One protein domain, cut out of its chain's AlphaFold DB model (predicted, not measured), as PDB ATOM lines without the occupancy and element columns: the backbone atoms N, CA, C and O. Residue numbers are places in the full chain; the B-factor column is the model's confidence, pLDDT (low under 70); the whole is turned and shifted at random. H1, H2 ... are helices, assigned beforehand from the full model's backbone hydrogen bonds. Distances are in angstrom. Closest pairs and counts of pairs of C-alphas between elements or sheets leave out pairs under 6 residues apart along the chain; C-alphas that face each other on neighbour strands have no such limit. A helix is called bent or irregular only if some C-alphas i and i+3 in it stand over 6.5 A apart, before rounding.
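AT A GLANCE: This is residues 6 to 122 of the 124 residues of an uncharacterized protein of Planctomycetaceae bacterium (UniProt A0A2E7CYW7). Four helices, H1, H3, H4 and H5, form a compact bundle; the irregular H2 packs beside H1 and H3, and H7 crosses H4 and H5 on the side away from H1, with residues 117 to 122 sticking out. A long loop, residues 82 to 94, leads from H5 to the small H6, near H3 and H4. The printed part has 117 residues with seven named helices, H1 to H7 in chain order, and no named strand; the class is all helix. It is compact, with a radius of gyration of the C-alphas of 14.0 A and spans of 37 by 34 by 25 A.

HOW THE PARTS SIT: H3, residues 31 to 48, touches H4, residues 51 to 67, opposite ways at a shallow tilt of 31 degrees, with residues 38 to 46 alone; the closest C-alphas, of Thr 42 and Leu 54, are 6.1 A apart. With residues 31 to 39 alone H3 touches H5, residues 70 to 81, the same way at a shallow tilt of 33 degrees, only just short of steep; the closest C-alphas, of Met 39 and Phe 80, are 5.1 A apart. H4 and H5 are a helical hairpin, as are H3 and H4; the closest C-alphas of H4 and H5, of Cys 65 and Lys 73, are 5.1 A apart. H1, residues 6 to 15, touches H4 at a shallow tilt of 21 degrees, opposite ways; the closest C-alphas are those of Ile 8 and Ser 64, 6.9 A. H1 and H3 touch only at their ends, Cys 9 to Ile 31, C-alphas 6.2 A apart. H2, residues 17 to 24, touches H3 at Leu 23 and Gln 34, closest C-alphas 5.7 A apart, in a third helical hairpin. H1 and H2 only just touch, only at the corner, with 3 pairs of C-alphas within 8 A; the closest, of Arg 13 and Arg 20, are 5.9 A apart. H7, residues 103 to 120, is about perpendicular to H5, at 78 degrees, and touches it, closest C-alphas Leu 81 and Tyr 109, 5.7 A. It also touches H4, about perpendicular at 80 degrees, closest C-alphas Asp 62 and Leu 105, 5.9 A. H6, residues 95 to 99, is close to H3 but not clearly touching, C-alphas of Ile 46 and Ala 97 6.3 A apart. H3 and H7 are apart. Every O i to N i+4 pair is within hydrogen-bond range in H1, H3, H4, H6 and H7; the counts are 7 of 8 in H5 and 2 of 4 in H2.

IN THESE COORDINATES: H1 begins at C-alpha 6, (-11.461, 76.766, -37.223). H3 is 25.5 A long from first to last C-alpha, H4 23.9 A, and H7 26.1 A, ending at C-alpha 120, (1.814, 47.137, -41.184). H1 is 14.3 A, H2 10.7 A, H5 15.2 A and H6 6.8 A. H2 is irregular: C-alphas 18 and 21 are 7.8 A apart.

THE WHOLE: The two C-alphas farthest apart, of Pro 17 and Arg 122, are 42.2 A apart. The printed part has no cut; the link from H5 to H6 is long. Mean pLDDT of the printed part is 90.8; residues 26 to 29 and 122 are under 70.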
ATOM      1  N   ALA A   6     -10.970  75.594 -36.506       92.12
ATOM      2  CA  ALA A   6     -11.461  76.766 -37.223       92.12
ATOM      3  C   ALA A   6     -10.418  77.895 -37.269       92.12
ATOM      4  O   ALA A   6     -10.229  78.519 -38.317       92.12
ATOM      5  N   GLU A   7      -9.715  78.127 -36.157       93.88
ATOM      6  CA  GLU A   7      -8.648  79.129 -36.067       93.88
ATOM      7  C   GLU A   7      -7.456  78.755 -36.954       93.88
ATOM      8  O   GLU A   7      -6.929  79.607 -37.670       93.88
ATOM      9  N   ILE A   8      -7.069  77.477 -36.981       94.69
ATOM     10  CA  ILE A   8      -5.978  76.984 -37.833       94.69
ATOM     11  C   ILE A   8      -6.344  77.073 -39.316       94.69
ATOM     12  O   ILE A   8      -5.536  77.541 -40.117       94.69
ATOM     13  N   CYS A   9      -7.567  76.697 -39.691       92.44
ATOM     14  CA  CYS A   9      -8.062  76.843 -41.058       92.44
ATOM     15  C   CYS A   9      -8.100  78.318 -41.499       92.44
ATOM     16  O   CYS A   9      -7.784  78.633 -42.647       92.44
ATOM     17  N   ALA A  10      -8.469  79.239 -40.602       92.06
ATOM     18  CA  ALA A  10      -8.420  80.672 -40.889       92.06
ATOM     19  C   ALA A  10      -6.982  81.147 -41.133       92.06
ATOM     20  O   ALA A  10      -6.712  81.740 -42.178       92.06
ATOM     21  N   GLN A  11      -6.052  80.796 -40.239       93.81
ATOM     22  CA  GLN A  11      -4.633  81.124 -40.399       93.81
ATOM     23  C   GLN A  11      -4.049  80.532 -41.685       93.81
ATOM     24  O   GLN A  11      -3.280  81.199 -42.369       93.81
ATOM     25  N   LEU A  12      -4.436  79.313 -42.069       94.06
ATOM     26  CA  LEU A  12      -3.974  78.685 -43.305       94.06
ATOM     27  C   LEU A  12      -4.299  79.546 -44.538       94.06
ATOM     28  O   LEU A  12      -3.429  79.784 -45.373       94.06
ATOM     29  N   ARG A  13      -5.528  80.069 -44.632       92.06
ATOM     30  CA  ARG A  13      -5.967  80.931 -45.748       92.06
ATOM     31  C   ARG A  13      -5.301  82.307 -45.762       92.06
ATOM     32  O   ARG A  13      -5.238  82.957 -46.813       92.06
ATOM     33  N   GLU A  14      -4.856  82.781 -44.605       93.31
ATOM     34  CA  GLU A  14      -4.083  84.016 -44.482       93.31
ATOM     35  C   GLU A  14      -2.623  83.801 -44.873       93.31
ATOM     36  O   GLU A  14      -2.059  84.610 -45.607       93.31
ATOM     37  N   VAL A  15      -2.029  82.695 -44.420       95.31
ATOM     38  CA  VAL A  15      -0.624  82.369 -44.669       95.31
ATOM     39  C   VAL A  15      -0.402  81.939 -46.113       95.31
ATOM     40  O   VAL A  15       0.649  82.275 -46.650       95.31
ATOM     41  N   PHE A  16      -1.356  81.251 -46.752       95.75
ATOM     42  CA  PHE A  16      -1.258  80.753 -48.132       95.75
ATOM     43  C   PHE A  16      -2.372  81.322 -49.023       95.75
ATOM     44  O   PHE A  16      -3.271  80.586 -49.444       95.75
ATOM     45  N   PRO A  17      -2.344  82.633 -49.330       93.81
ATOM     46  CA  PRO A  17      -3.329  83.242 -50.219       93.81
ATOM     47  C   PRO A  17      -3.364  82.588 -51.607       93.81
ATOM     48  O   PRO A  17      -4.420  82.564 -52.232       93.81
ATOM     49  N   GLU A  18      -2.244  82.023 -52.066       93.31
ATOM     50  CA  GLU A  18      -2.135  81.302 -53.337       93.31
ATOM     51  C   GLU A  18      -2.945  79.995 -53.394       93.31
ATOM     52  O   GLU A  18      -3.222  79.518 -54.486       93.31
ATOM     53  N   LEU A  19      -3.354  79.438 -52.248       92.12
ATOM     54  CA  LEU A  19      -4.175  78.222 -52.171       92.12
ATOM     55  C   LEU A  19      -5.660  78.522 -51.928       92.12
ATOM     56  O   LEU A  19      -6.447  77.602 -51.730       92.12
ATOM     57  N   ARG A  20      -6.070  79.796 -51.882       86.56
ATOM     58  CA  ARG A  20      -7.424  80.178 -51.443       86.56
ATOM     59  C   ARG A  20      -8.542  79.546 -52.254       86.56
ATOM     60  O   ARG A  20      -9.553  79.212 -51.655       86.56
ATOM     61  N   GLU A  21      -8.385  79.405 -53.565       85.31
ATOM     62  CA  GLU A  21      -9.414  78.772 -54.399       85.31
ATOM     63  C   GLU A  21      -9.629  77.316 -53.974       85.31
ATOM     64  O   GLU A  21     -10.754  76.934 -53.661       85.31
ATOM     65  N   ASP A  22      -8.544  76.556 -53.814       85.56
ATOM     66  CA  ASP A  22      -8.599  75.164 -53.358       85.56
ATOM     67  C   ASP A  22      -9.065  75.027 -51.895       85.56
ATOM     68  O   ASP A  22      -9.662  74.024 -51.516       85.56
ATOM     69  N   LEU A  23      -8.764  76.015 -51.044       85.69
ATOM     70  CA  LEU A  23      -9.131  76.013 -49.621       85.69
ATOM     71  C   LEU A  23     -10.572  76.471 -49.354       85.69
ATOM     72  O   LEU A  23     -11.103  76.172 -48.284       85.69
ATOM     73  N   ASN A  24     -11.169  77.232 -50.274       79.62
ATOM     74  CA  ASN A  24     -12.519  77.787 -50.141       79.62
ATOM     75  C   ASN A  24     -13.586  76.957 -50.860       79.62
ATOM     76  O   ASN A  24     -14.763  77.306 -50.774       79.62
ATOM     77  N   ASP A  25     -13.206  75.890 -51.561       77.00
ATOM     78  CA  ASP A  25     -14.171  74.935 -52.092       77.00
ATOM     79  C   ASP A  25     -15.026  74.399 -50.927       77.00
ATOM     80  O   ASP A  25     -14.510  73.921 -49.912       77.00
ATOM     81  N   GLU A  26     -16.351  74.543 -51.050       59.56
ATOM     82  CA  GLU A  26     -17.336  74.225 -50.008       59.56
ATOM     83  C   GLU A  26     -17.257  72.761 -49.543       59.56
ATOM     84  O   GLU A  26     -17.690  72.438 -48.435       59.56
ATOM     85  N   CYS A  27     -16.633  71.883 -50.335       62.53
ATOM     86  CA  CYS A  27     -16.356  70.501 -49.960       62.53
ATOM     87  C   CYS A  27     -15.230  70.368 -48.913       62.53
ATOM     88  O   CYS A  27     -15.141  69.336 -48.252       62.53
ATOM     89  N   PHE A  28     -14.381  71.386 -48.723       63.97
ATOM     90  CA  PHE A  28     -13.156  71.365 -47.907       63.97
ATOM     91  C   PHE A  28     -13.299  72.099 -46.560       63.97
ATOM     92  O   PHE A  28     -12.343  72.693 -46.061       63.97
ATOM     93  N   GLN A  29     -14.467  72.066 -45.911       68.44
ATOM     94  CA  GLN A  29     -14.629  72.737 -44.607       68.44
ATOM     95  C   GLN A  29     -13.932  72.023 -43.432       68.44
ATOM     96  O   GLN A  29     -13.668  72.646 -42.406       68.44
ATOM     97  N   ALA A  30     -13.587  70.742 -43.578       86.94
ATOM     98  CA  ALA A  30     -12.852  69.998 -42.558       86.94
ATOM     99  C   ALA A  30     -11.345  70.313 -42.599       86.94
ATOM    100  O   ALA A  30     -10.740  70.325 -43.675       86.94
ATOM    101  N   ILE A  31     -10.709  70.469 -41.430       91.62
ATOM    102  CA  ILE A  31      -9.262  70.733 -41.325       91.62
ATOM    103  C   ILE A  31      -8.424  69.701 -42.090       91.62
ATOM    104  O   ILE A  31      -7.481  70.066 -42.785       91.62
ATOM    105  N   HIS A  32      -8.811  68.426 -42.042       92.19
ATOM    106  CA  HIS A  32      -8.129  67.339 -42.741       92.19
ATOM    107  C   HIS A  32      -8.060  67.570 -44.257       92.19
ATOM    108  O   HIS A  32      -7.031  67.326 -44.891       92.19
ATOM    109  N   LEU A  33      -9.139  68.090 -44.842       90.94
ATOM    110  CA  LEU A  33      -9.230  68.371 -46.269       90.94
ATOM    111  C   LEU A  33      -8.380  69.591 -46.655       90.94
ATOM    112  O   LEU A  33      -7.653  69.545 -47.651       90.94
ATOM    113  N   GLN A  34      -8.381  70.639 -45.830       93.00
ATOM    114  CA  GLN A  34      -7.535  71.821 -46.043       93.00
ATOM    115  C   GLN A  34      -6.044  71.504 -45.886       93.00
ATOM    116  O   GLN A  34      -5.225  71.902 -46.717       93.00
ATOM    117  N   LEU A  35      -5.682  70.710 -44.877       95.00
ATOM    118  CA  LEU A  35      -4.313  70.229 -44.690       95.00
ATOM    119  C   LEU A  35      -3.873  69.291 -45.812       95.00
ATOM    120  O   LEU A  35      -2.718  69.349 -46.221       95.00
ATOM    121  N   SER A  36      -4.789  68.506 -46.385       93.31
ATOM    122  CA  SER A  36      -4.505  67.716 -47.587       93.31
ATOM    123  C   SER A  36      -4.180  68.605 -48.794       93.31
ATOM    124  O   SER A  36      -3.330  68.245 -49.608       93.31
ATOM    125  N   CYS A  37      -4.817  69.775 -48.919       94.19
ATOM    126  CA  CYS A  37      -4.455  70.761 -49.938       94.19
ATOM    127  C   CYS A  37      -3.044  71.320 -49.701       94.19
ATOM    128  O   CYS A  37      -2.193  71.238 -50.593       94.19
ATOM    129  N   LEU A  38      -2.750  71.768 -48.474       96.50
ATOM    130  CA  LEU A  38      -1.408  72.226 -48.106       96.50
ATOM    131  C   LEU A  38      -0.347  71.138 -48.337       96.50
ATOM    132  O   LEU A  38       0.746  71.434 -48.823       96.50
ATOM    133  N   MET A  39      -0.657  69.878 -48.025       97.00
ATOM    134  CA  MET A  39       0.229  68.732 -48.230       97.00
ATOM    135  C   MET A  39       0.587  68.562 -49.705       97.00
ATOM    136  O   MET A  39       1.771  68.475 -50.035       97.00
ATOM    137  N   ARG A  40      -0.405  68.591 -50.606       95.75
ATOM    138  CA  ARG A  40      -0.162  68.482 -52.054       95.75
ATOM    139  C   ARG A  40       0.730  69.614 -52.558       95.75
ATOM    140  O   ARG A  40       1.700  69.349 -53.269       95.75
ATOM    141  N   ALA A  41       0.450  70.848 -52.139       96.62
ATOM    142  CA  ALA A  41       1.268  72.008 -52.484       96.62
ATOM    143  C   ALA A  41       2.700  71.884 -51.932       96.62
ATOM    144  O   ALA A  41       3.674  72.139 -52.637       96.62
ATOM    145  N   THR A  42       2.847  71.392 -50.701       97.31
ATOM    146  CA  THR A  42       4.153  71.141 -50.072       97.31
ATOM    147  C   THR A  42       4.930  70.070 -50.833       97.31
ATOM    148  O   THR A  42       6.108  70.249 -51.131       97.31
ATOM    149  N   GLN A  43       4.282  68.973 -51.226       95.94
ATOM    150  CA  GLN A  43       4.921  67.904 -51.988       95.94
ATOM    151  C   GLN A  43       5.350  68.356 -53.395       95.94
ATOM    152  O   GLN A  43       6.392  67.902 -53.896       95.94
ATOM    153  N   ALA A  44       4.578  69.252 -54.019       94.56
ATOM    154  CA  ALA A  44       4.955  69.923 -55.259       94.56
ATOM    155  C   ALA A  44       6.183  70.820 -55.043       94.56
ATOM    156  O   ALA A  44       7.186  70.641 -55.729       94.56
ATOM    157  N   ALA A  45       6.189  71.651 -53.996       95.38
ATOM    158  CA  ALA A  45       7.332  72.494 -53.641       95.38
ATOM    159  C   ALA A  45       8.622  71.690 -53.376       95.38
ATOM    160  O   ALA A  45       9.705  72.103 -53.791       95.38
ATOM    161  N   ILE A  46       8.529  70.500 -52.765       94.12
ATOM    162  CA  ILE A  46       9.667  69.566 -52.644       94.12
ATOM    163  C   ILE A  46      10.174  69.127 -54.021       94.12
ATOM    164  O   ILE A  46      11.379  69.006 -54.237       94.12
ATOM    165  N   SER A  47       9.266  68.849 -54.956       91.25
ATOM    166  CA  SER A  47       9.636  68.406 -56.303       91.25
ATOM    167  C   SER A  47      10.266  69.518 -57.138       91.25
ATOM    168  O   SER A  47      11.204  69.233 -57.881       91.25
ATOM    169  N   ASP A  48       9.792  70.749 -56.965       92.56
ATOM    170  CA  ASP A  48      10.217  71.921 -57.735       92.56
ATOM    171  C   ASP A  48      11.346  72.707 -57.046       92.56
ATOM    172  O   ASP A  48      11.811  73.726 -57.553       92.56
ATOM    173  N   ALA A  49      11.820  72.214 -55.897       93.00
ATOM    174  CA  ALA A  49      12.814  72.863 -55.050       93.00
ATOM    175  C   ALA A  49      12.427  74.290 -54.607       93.00
ATOM    176  O   ALA A  49      13.301  75.128 -54.355       93.00
ATOM    177  N   ASP A  50      11.126  74.555 -54.443       96.00
ATOM    178  CA  ASP A  50      10.625  75.813 -53.891       96.00
ATOM    179  C   ASP A  50      10.812  75.847 -52.370       96.00
ATOM    180  O   ASP A  50       9.943  75.518 -51.555       96.00
ATOM    181  N   ARG A  51      12.006  76.287 -51.981       95.56
ATOM    182  CA  ARG A  51      12.400  76.436 -50.579       95.56
ATOM    183  C   ARG A  51      11.581  77.488 -49.838       95.56
ATOM    184  O   ARG A  51      11.414  77.360 -48.628       95.56
ATOM    185  N   LYS A  52      11.090  78.526 -50.526       96.56
ATOM    186  CA  LYS A  52      10.335  79.610 -49.878       96.56
ATOM    187  C   LYS A  52       8.962  79.113 -49.453       96.56
ATOM    188  O   LYS A  52       8.550  79.371 -48.321       96.56
ATOM    189  N   PHE A  53       8.284  78.376 -50.332       97.25
ATOM    190  CA  PHE A  53       7.020  77.741 -49.985       97.25
ATOM    191  C   PHE A  53       7.211  76.719 -48.861       97.25
ATOM    192  O   PHE A  53       6.500  76.778 -47.860       97.25
ATOM    193  N   LEU A  54       8.224  75.851 -48.964       96.56
ATOM    194  CA  LEU A  54       8.499  74.845 -47.932       96.56
ATOM    195  C   LEU A  54       8.763  75.446 -46.556       96.56
ATOM    196  O   LEU A  54       8.234  74.954 -45.563       96.56
ATOM    197  N   GLN A  55       9.542  76.525 -46.489       96.81
ATOM    198  CA  GLN A  55       9.808  77.201 -45.223       96.81
ATOM    199  C   GLN A  55       8.513  77.712 -44.578       96.81
ATOM    200  O   GLN A  55       8.328  77.544 -43.375       96.81
ATOM    201  N   ARG A  56       7.602  78.296 -45.368       97.56
ATOM    202  CA  ARG A  56       6.285  78.746 -44.886       97.56
ATOM    203  C   ARG A  56       5.418  77.569 -44.446       97.56
ATOM    204  O   ARG A  56       4.838  77.633 -43.368       97.56
ATOM    205  N   ALA A  57       5.362  76.498 -45.238       97.94
ATOM    206  CA  ALA A  57       4.586  75.294 -44.939       97.94
ATOM    207  C   ALA A  57       5.036  74.623 -43.635       97.94
ATOM    208  O   ALA A  57       4.212  74.337 -42.769       97.94
ATOM    209  N   PHE A  58       6.344  74.434 -43.448       97.94
ATOM    210  CA  PHE A  58       6.878  73.841 -42.223       97.94
ATOM    211  C   PHE A  58       6.770  74.778 -41.021       97.94
ATOM    212  O   PHE A  58       6.456  74.315 -39.931       97.94
ATOM    213  N   ALA A  59       6.951  76.089 -41.192       97.44
ATOM    214  CA  ALA A  59       6.714  77.031 -40.100       97.44
ATOM    215  C   ALA A  59       5.238  77.043 -39.666       97.44
ATOM    216  O   ALA A  59       4.951  77.062 -38.471       97.44
ATOM    217  N   PHE A  60       4.307  76.993 -40.623       97.88
ATOM    218  CA  PHE A  60       2.880  76.879 -40.336       97.88
ATOM    219  C   PHE A  60       2.579  75.596 -39.558       97.88
ATOM    220  O   PHE A  60       2.033  75.674 -38.463       97.88
ATOM    221  N   ALA A  61       3.007  74.435 -40.067       97.75
ATOM    222  CA  ALA A  61       2.747  73.155 -39.413       97.75
ATOM    223  C   ALA A  61       3.390  73.057 -38.014       97.75
ATOM    224  O   ALA A  61       2.746  72.565 -37.092       97.75
ATOM    225  N   ASP A  62       4.611  73.576 -37.811       97.44
ATOM    226  CA  ASP A  62       5.256  73.620 -36.488       97.44
ATOM    227  C   ASP A  62       4.433  74.457 -35.500       97.44
ATOM    228  O   ASP A  62       4.126  73.997 -34.397       97.44
ATOM    229  N   ASN A  63       4.000  75.649 -35.920       96.81
ATOM    230  CA  ASN A  63       3.153  76.511 -35.101       96.81
ATOM    231  C   ASN A  63       1.808  75.843 -34.781       96.81
ATOM    232  O   ASN A  63       1.370  75.890 -33.630       96.81
ATOM    233  N   SER A  64       1.181  75.176 -35.755       97.00
ATOM    234  CA  SER A  64      -0.054  74.414 -35.544       97.00
ATOM    235  C   SER A  64       0.141  73.267 -34.549       97.00
ATOM    236  O   SER A  64      -0.692  73.090 -33.665       97.00
ATOM    237  N   CYS A  65       1.260  72.537 -34.603       96.19
ATOM    238  CA  CYS A  65       1.581  71.490 -33.626       96.19
ATOM    239  C   CYS A  65       1.815  72.042 -32.209       96.19
ATOM    240  O   CYS A  65       1.456  71.399 -31.217       96.19
ATOM    241  N   ARG A  66       2.420  73.231 -32.080       95.94
ATOM    242  CA  ARG A  66       2.682  73.856 -30.770       95.94
ATOM    243  C   ARG A  66       1.429  74.432 -30.132       95.94
ATOM    244  O   ARG A  66       1.230  74.257 -28.931       95.94
ATOM    245  N   LEU A  67       0.639  75.152 -30.920       95.81
ATOM    246  CA  LEU A  67      -0.459  75.976 -30.425       95.81
ATOM    247  C   LEU A  67      -1.814  75.283 -30.536       95.81
ATOM    248  O   LEU A  67      -2.715  75.637 -29.784       95.81
ATOM    249  N   GLY A  68      -1.962  74.321 -31.445       95.88
ATOM    250  CA  GLY A  68      -3.205  73.602 -31.689       95.88
ATOM    251  C   GLY A  68      -3.608  72.660 -30.559       95.88
ATOM    252  O   GLY A  68      -2.772  72.154 -29.799       95.88
ATOM    253  N   ASP A  69      -4.910  72.416 -30.458       96.19
ATOM    254  CA  ASP A  69      -5.472  71.378 -29.601       96.19
ATOM    255  C   ASP A  69      -5.110  69.958 -30.109       96.19
ATOM    256  O   ASP A  69      -4.509  69.800 -31.179       96.19
ATOM    257  N   PRO A  70      -5.418  68.891 -29.349       95.19
ATOM    258  CA  PRO A  70      -5.114  67.527 -29.781       95.19
ATOM    259  C   PRO A  70      -5.713  67.143 -31.144       95.19
ATOM    260  O   PRO A  70      -5.096  66.366 -31.871       95.19
ATOM    261  N   THR A  71      -6.869  67.700 -31.513       94.56
ATOM    262  CA  THR A  71      -7.519  67.444 -32.805       94.56
ATOM    263  C   THR A  71      -6.699  68.040 -33.944       94.56
ATOM    264  O   THR A  71      -6.402  67.344 -34.915       94.56
ATOM    265  N   VAL A  72      -6.235  69.285 -33.797       96.25
ATOM    266  CA  VAL A  72      -5.338  69.941 -34.762       96.25
ATOM    267  C   VAL A  72      -4.043  69.154 -34.930       96.25
ATOM    268  O   VAL A  72      -3.616  68.908 -36.058       96.25
ATOM    269  N   LYS A  73      -3.414  68.737 -33.824       95.94
ATOM    270  CA  LYS A  73      -2.157  67.970 -33.876       95.94
ATOM    271  C   LYS A  73      -2.341  66.659 -34.626       95.94
ATOM    272  O   LYS A  73      -1.548  66.348 -35.512       95.94
ATOM    273  N   ASN A  74      -3.421  65.940 -34.323       94.62
ATOM    274  CA  ASN A  74      -3.780  64.724 -35.040       94.62
ATOM    275  C   ASN A  74      -4.006  64.998 -36.533       94.62
ATOM    276  O   ASN A  74      -3.499  64.261 -37.370       94.62
ATOM    277  N   ALA A  75      -4.703  66.080 -36.886       95.62
ATOM    278  CA  ALA A  75      -4.934  66.444 -38.280       95.62
ATOM    279  C   ALA A  75      -3.634  66.761 -39.038       95.62
ATOM    280  O   ALA A  75      -3.474  66.322 -40.176       95.62
ATOM    281  N   ILE A  76      -2.678  67.454 -38.412       96.88
ATOM    282  CA  ILE A  76      -1.342  67.671 -38.991       96.88
ATOM    283  C   ILE A  76      -0.612  66.339 -39.179       96.88
ATOM    284  O   ILE A  76      -0.053  66.094 -40.248       96.88
ATOM    285  N   ALA A  77      -0.641  65.462 -38.177       94.44
ATOM    286  CA  ALA A  77       0.000  64.156 -38.258       94.44
ATOM    287  C   ALA A  77      -0.532  63.327 -39.442       94.44
ATOM    288  O   ALA A  77       0.248  62.946 -40.315       94.44
ATOM    289  N   VAL A  78      -1.853  63.119 -39.514       93.44
ATOM    290  CA  VAL A  78      -2.471  62.182 -40.474       93.44
ATOM    291  C   VAL A  78      -2.732  62.784 -41.853       93.44
ATOM    292  O   VAL A  78      -2.701  62.079 -42.850       93.44
ATOM    293  N   SER A  79      -3.012  64.086 -41.954       94.69
ATOM    294  CA  SER A  79      -3.393  64.705 -43.237       94.69
ATOM    295  C   SER A  79      -2.280  65.517 -43.881       94.69
ATOM    296  O   SER A  79      -2.381  65.854 -45.061       94.69
ATOM    297  N   PHE A  80      -1.222  65.830 -43.134       96.56
ATOM    298  CA  PHE A  80      -0.074  66.557 -43.656       96.56
ATOM    299  C   PHE A  80       1.193  65.703 -43.634       96.56
ATOM    300  O   PHE A  80       1.708  65.365 -44.697       96.56
ATOM    301  N   LEU A  81       1.683  65.321 -42.453       96.25
ATOM    302  CA  LEU A  81       2.984  64.661 -42.309       96.25
ATOM    303  C   LEU A  81       3.009  63.249 -42.893       96.25
ATOM    304  O   LEU A  81       3.950  62.922 -43.616       96.25
ATOM    305  N   GLU A  82       1.979  62.445 -42.632       93.62
ATOM    306  CA  GLU A  82       1.858  61.060 -43.105       93.62
ATOM    307  C   GLU A  82       2.085  60.912 -44.618       93.62
ATOM    308  O   GLU A  82       2.682  59.942 -45.081       93.62
ATOM    309  N   HIS A  83       1.643  61.892 -45.400       93.00
ATOM    310  CA  HIS A  83       1.668  61.807 -46.856       93.00
ATOM    311  C   HIS A  83       2.891  62.475 -47.501       93.00
ATOM    312  O   HIS A  83       3.062  62.380 -48.720       93.00
ATOM    313  N   LEU A  84       3.765  63.125 -46.723       93.75
ATOM    314  CA  LEU A  84       4.985  63.723 -47.265       93.75
ATOM    315  C   LEU A  84       6.060  62.667 -47.534       93.75
ATOM    316  O   LEU A  84       6.426  61.852 -46.685       93.75
ATOM    317  N   SER A  85       6.623  62.740 -48.738       89.12
ATOM    318  CA  SER A  85       7.624  61.813 -49.244       89.12
ATOM    319  C   SER A  85       8.970  62.510 -49.451       89.12
ATOM    320  O   SER A  85       9.149  63.337 -50.354       89.12
ATOM    321  N   PHE A  86       9.945  62.111 -48.631       86.94
ATOM    322  CA  PHE A  86      11.336  62.572 -48.668       86.94
ATOM    323  C   PHE A  86      12.387  61.621 -49.280       86.94
ATOM    324  O   PHE A  86      13.534  62.058 -49.394       86.94
ATOM    325  N   PRO A  87      12.105  60.359 -49.680       78.56
ATOM    326  CA  PRO A  87      13.161  59.471 -50.135       78.56
ATOM    327  C   PRO A  87      13.773  59.957 -51.451       78.56
ATOM    328  O   PRO A  87      13.084  60.334 -52.414       78.56
ATOM    329  N   ASP A  88      15.101  59.897 -51.482       79.50
ATOM    330  CA  ASP A  88      15.879  60.097 -52.689       79.50
ATOM    331  C   ASP A  88      15.617  58.938 -53.656       79.50
ATOM    332  O   ASP A  88      15.593  57.762 -53.298       79.50
ATOM    333  N   THR A  89      15.432  59.277 -54.922       77.50
ATOM    334  CA  THR A  89      15.339  58.317 -56.020       77.50
ATOM    335  C   THR A  89      16.515  58.532 -56.959       77.50
ATOM    336  O   THR A  89      17.146  59.590 -56.950       77.50
ATOM    337  N   LYS A  90      16.752  57.587 -57.878       74.88
ATOM    338  CA  LYS A  90      17.755  57.750 -58.948       74.88
ATOM    339  C   LYS A  90      17.606  59.062 -59.739       74.88
ATOM    340  O   LYS A  90      18.572  59.510 -60.342       74.88
ATOM    341  N   LYS A  91      16.404  59.656 -59.761       71.56
ATOM    342  CA  LYS A  91      16.073  60.856 -60.544       71.56
ATOM    343  C   LYS A  91      15.887  62.126 -59.709       71.56
ATOM    344  O   LYS A  91      15.851  63.205 -60.287       71.56
ATOM    345  N   ARG A  92      15.698  62.026 -58.390       71.81
ATOM    346  CA  ARG A  92      15.312  63.167 -57.540       71.81
ATOM    347  C   ARG A  92      15.907  63.026 -56.149       71.81
ATOM    348  O   ARG A  92      15.676  62.002 -55.514       71.81
ATOM    349  N   ARG A  93      16.601  64.064 -55.681       76.44
ATOM    350  CA  ARG A  93      17.026  64.194 -54.283       76.44
ATOM    351  C   ARG A  93      16.016  65.064 -53.532       76.44
ATOM    352  O   ARG A  93      15.774  66.193 -53.951       76.44
ATOM    353  N   ARG A  94      15.408  64.530 -52.476       83.38
ATOM    354  CA  ARG A  94      14.380  65.148 -51.625       83.38
ATOM    355  C   ARG A  94      14.735  65.118 -50.135       83.38
ATOM    356  O   ARG A  94      14.061  65.793 -49.364       83.38
ATOM    357  N   SER A  95      15.806  64.424 -49.747       87.88
ATOM    358  CA  SER A  95      16.337  64.400 -48.375       87.88
ATOM    359  C   SER A  95      16.557  65.803 -47.799       87.88
ATOM    360  O   SER A  95      16.186  66.063 -46.661       87.88
ATOM    361  N   TRP A  96      17.014  66.750 -48.626       90.69
ATOM    362  CA  TRP A  96      17.179  68.156 -48.237       90.69
ATOM    363  C   TRP A  96      15.900  68.814 -47.695       90.69
ATOM    364  O   TRP A  96      15.988  69.754 -46.910       90.69
ATOM    365  N   ALA A  97      14.714  68.372 -48.128       93.75
ATOM    366  CA  ALA A  97      13.457  68.942 -47.659       93.75
ATOM    367  C   ALA A  97      13.114  68.458 -46.245       93.75
ATOM    368  O   ALA A  97      12.515  69.209 -45.482       93.75
ATOM    369  N   PHE A  98      13.547  67.252 -45.869       93.50
ATOM    370  CA  PHE A  98      13.437  66.780 -44.490       93.50
ATOM    371  C   PHE A  98      14.312  67.624 -43.552       93.50
ATOM    372  O   PHE A  98      13.870  68.031 -42.479       93.50
ATOM    373  N   ASP A  99      15.520  67.985 -43.992       93.25
ATOM    374  CA  ASP A  99      16.430  68.843 -43.219       93.25
ATOM    375  C   ASP A  99      15.888  70.269 -43.017       93.25
ATOM    376  O   ASP A  99      16.322  70.976 -42.110       93.25
ATOM    377  N   MET A 100      14.930  70.702 -43.846       95.44
ATOM    378  CA  MET A 100      14.255  71.994 -43.699       95.44
ATOM    379  C   MET A 100      13.100  71.981 -42.694       95.44
ATOM    380  O   MET A 100      12.631  73.055 -42.309       95.44
ATOM    381  N   MET A 101      12.625  70.808 -42.272       95.06
ATOM    382  CA  MET A 101      11.642  70.723 -41.196       95.06
ATOM    383  C   MET A 101      12.238  71.231 -39.883       95.06
ATOM    384  O   MET A 101      13.429  71.081 -39.609       95.06
ATOM    385  N   THR A 102      11.387  71.794 -39.031       95.19
ATOM    386  CA  THR A 102      11.787  72.131 -37.665       95.19
ATOM    387  C   THR A 102      12.076  70.854 -36.860       95.19
ATOM    388  O   THR A 102      11.535  69.792 -37.179       95.19
ATOM    389  N   PRO A 103      12.868  70.925 -35.772       95.69
ATOM    390  CA  PRO A 103      13.139  69.751 -34.938       95.69
ATOM    391  C   PRO A 103      11.876  69.068 -34.402       95.69
ATOM    392  O   PRO A 103      11.827  67.840 -34.341       95.69
ATOM    393  N   LEU A 104      10.850  69.856 -34.059       95.38
ATOM    394  CA  LEU A 104       9.555  69.332 -33.630       95.38
ATOM    395  C   LEU A 104       8.877  68.565 -34.767       95.38
ATOM    396  O   LEU A 104       8.520  67.412 -34.580       95.38
ATOM    397  N   LEU A 105       8.760  69.147 -35.965       95.75
ATOM    398  CA  LEU A 105       8.125  68.451 -37.087       95.75
ATOM    399  C   LEU A 105       8.884  67.203 -37.526       95.75
ATOM    400  O   LEU A 105       8.260  66.216 -37.901       95.75
ATOM    401  N   GLN A 106      10.217  67.207 -37.450       95.88
ATOM    402  CA  GLN A 106      10.997  65.995 -37.699       95.88
ATOM    403  C   GLN A 106      10.686  64.900 -36.674       95.88
ATOM    404  O   GLN A 106      10.674  63.722 -37.027       95.88
ATOM    405  N   GLN A 107      10.484  65.267 -35.404       95.44
ATOM    406  CA  GLN A 107      10.068  64.325 -34.370       95.44
ATOM    407  C   GLN A 107       8.667  63.778 -34.663       95.44
ATOM    408  O   GLN A 107       8.532  62.565 -34.789       95.44
ATOM    409  N   GLU A 108       7.679  64.649 -34.865       94.94
ATOM    410  CA  GLU A 108       6.295  64.265 -35.179       94.94
ATOM    411  C   GLU A 108       6.230  63.367 -36.425       94.94
ATOM    412  O   GLU A 108       5.599  62.313 -36.413       94.94
ATOM    413  N   TYR A 109       6.964  63.711 -37.489       95.12
ATOM    414  CA  TYR A 109       7.048  62.886 -38.695       95.12
ATOM    415  C   TYR A 109       7.591  61.485 -38.392       95.12
ATOM    416  O   TYR A 109       7.034  60.488 -38.846       95.12
ATOM    417  N   ARG A 110       8.676  61.388 -37.611       94.25
ATOM    418  CA  ARG A 110       9.254  60.093 -37.224       94.25
ATOM    419  C   ARG A 110       8.281  59.263 -36.392       94.25
ATOM    420  O   ARG A 110       8.219  58.055 -36.600       94.25
ATOM    421  N   GLU A 111       7.532  59.887 -35.489       94.31
ATOM    422  CA  GLU A 111       6.525  59.210 -34.667       94.31
ATOM    423  C   GLU A 111       5.378  58.660 -35.525       94.31
ATOM    424  O   GLU A 111       5.036  57.482 -35.399       94.31
ATOM    425  N   VAL A 112       4.868  59.455 -36.473       93.38
ATOM    426  CA  VAL A 112       3.846  59.016 -37.438       93.38
ATOM    427  C   VAL A 112       4.353  57.847 -38.286       93.38
ATOM    428  O   VAL A 112       3.686  56.819 -38.383       93.38
ATOM    429  N   MET A 113       5.561  57.947 -38.848       92.00
ATOM    430  CA  MET A 113       6.141  56.862 -39.651       92.00
ATOM    431  C   MET A 113       6.377  55.589 -38.827       92.00
ATOM    432  O   MET A 113       6.128  54.484 -39.310       92.00
ATOM    433  N   ALA A 114       6.835  55.716 -37.577       92.19
ATOM    434  CA  ALA A 114       7.023  54.578 -36.680       92.19
ATOM    435  C   ALA A 114       5.692  53.884 -36.353       92.19
ATOM    436  O   ALA A 114       5.623  52.654 -36.371       92.19
ATOM    437  N   TYR A 115       4.633  54.661 -36.108       89.94
ATOM    438  CA  TYR A 115       3.287  54.141 -35.882       89.94
ATOM    439  C   TYR A 115       2.757  53.363 -37.096       89.94
ATOM    440  O   TYR A 115       2.293  52.234 -36.941       89.94
ATOM    441  N   LEU A 116       2.881  53.920 -38.305       86.69
ATOM    442  CA  LEU A 116       2.421  53.275 -39.542       86.69
ATOM    443  C   LEU A 116       3.176  51.975 -39.838       86.69
ATOM    444  O   LEU A 116       2.558  50.972 -40.194       86.69
ATOM    445  N   ASN A 117       4.494  51.956 -39.626       87.12
ATOM    446  CA  ASN A 117       5.287  50.730 -39.759       87.12
ATOM    447  C   ASN A 117       4.817  49.657 -38.765       87.12
ATOM    448  O   ASN A 117       4.574  48.518 -39.153       87.12
ATOM    449  N   ALA A 118       4.590  50.038 -37.505       90.00
ATOM    450  CA  ALA A 118       4.093  49.118 -36.486       90.00
ATOM    451  C   ALA A 118       2.669  48.603 -36.765       90.00
ATOM    452  O   ALA A 118       2.311  47.541 -36.260       90.00
ATOM    453  N   LEU A 119       1.842  49.335 -37.523       85.31
ATOM    454  CA  LEU A 119       0.539  48.850 -37.986       85.31
ATOM    455  C   LEU A 119       0.674  47.830 -39.118       85.31
ATOM    456  O   LEU A 119      -0.026  46.821 -39.092       85.31
ATOM    457  N   HIS A 120       1.565  48.071 -40.082       76.25
ATOM    458  CA  HIS A 120       1.814  47.137 -41.184       76.25
ATOM    459  C   HIS A 120       2.443  45.815 -40.722       76.25
ATOM    460  O   HIS A 120       2.159  44.777 -41.313       76.25
ATOM    461  N   ASP A 121       3.241  45.836 -39.652       74.94
ATOM    462  CA  ASP A 121       3.901  44.642 -39.107       74.94
ATOM    463  C   ASP A 121       2.987  43.775 -38.212       74.94
ATOM    464  O   ASP A 121       3.408  42.721 -37.724       74.94
ATOM    465  N   ARG A 122       1.730  44.180 -37.972       65.25
ATOM    466  CA  ARG A 122       0.772  43.351 -37.223       65.25
ATOM    467  C   ARG A 122       0.228  42.238 -38.126       65.25
ATOM    468  O   ARG A 122      -0.315  42.550 -39.185       65.25
TER     469      ARG A 122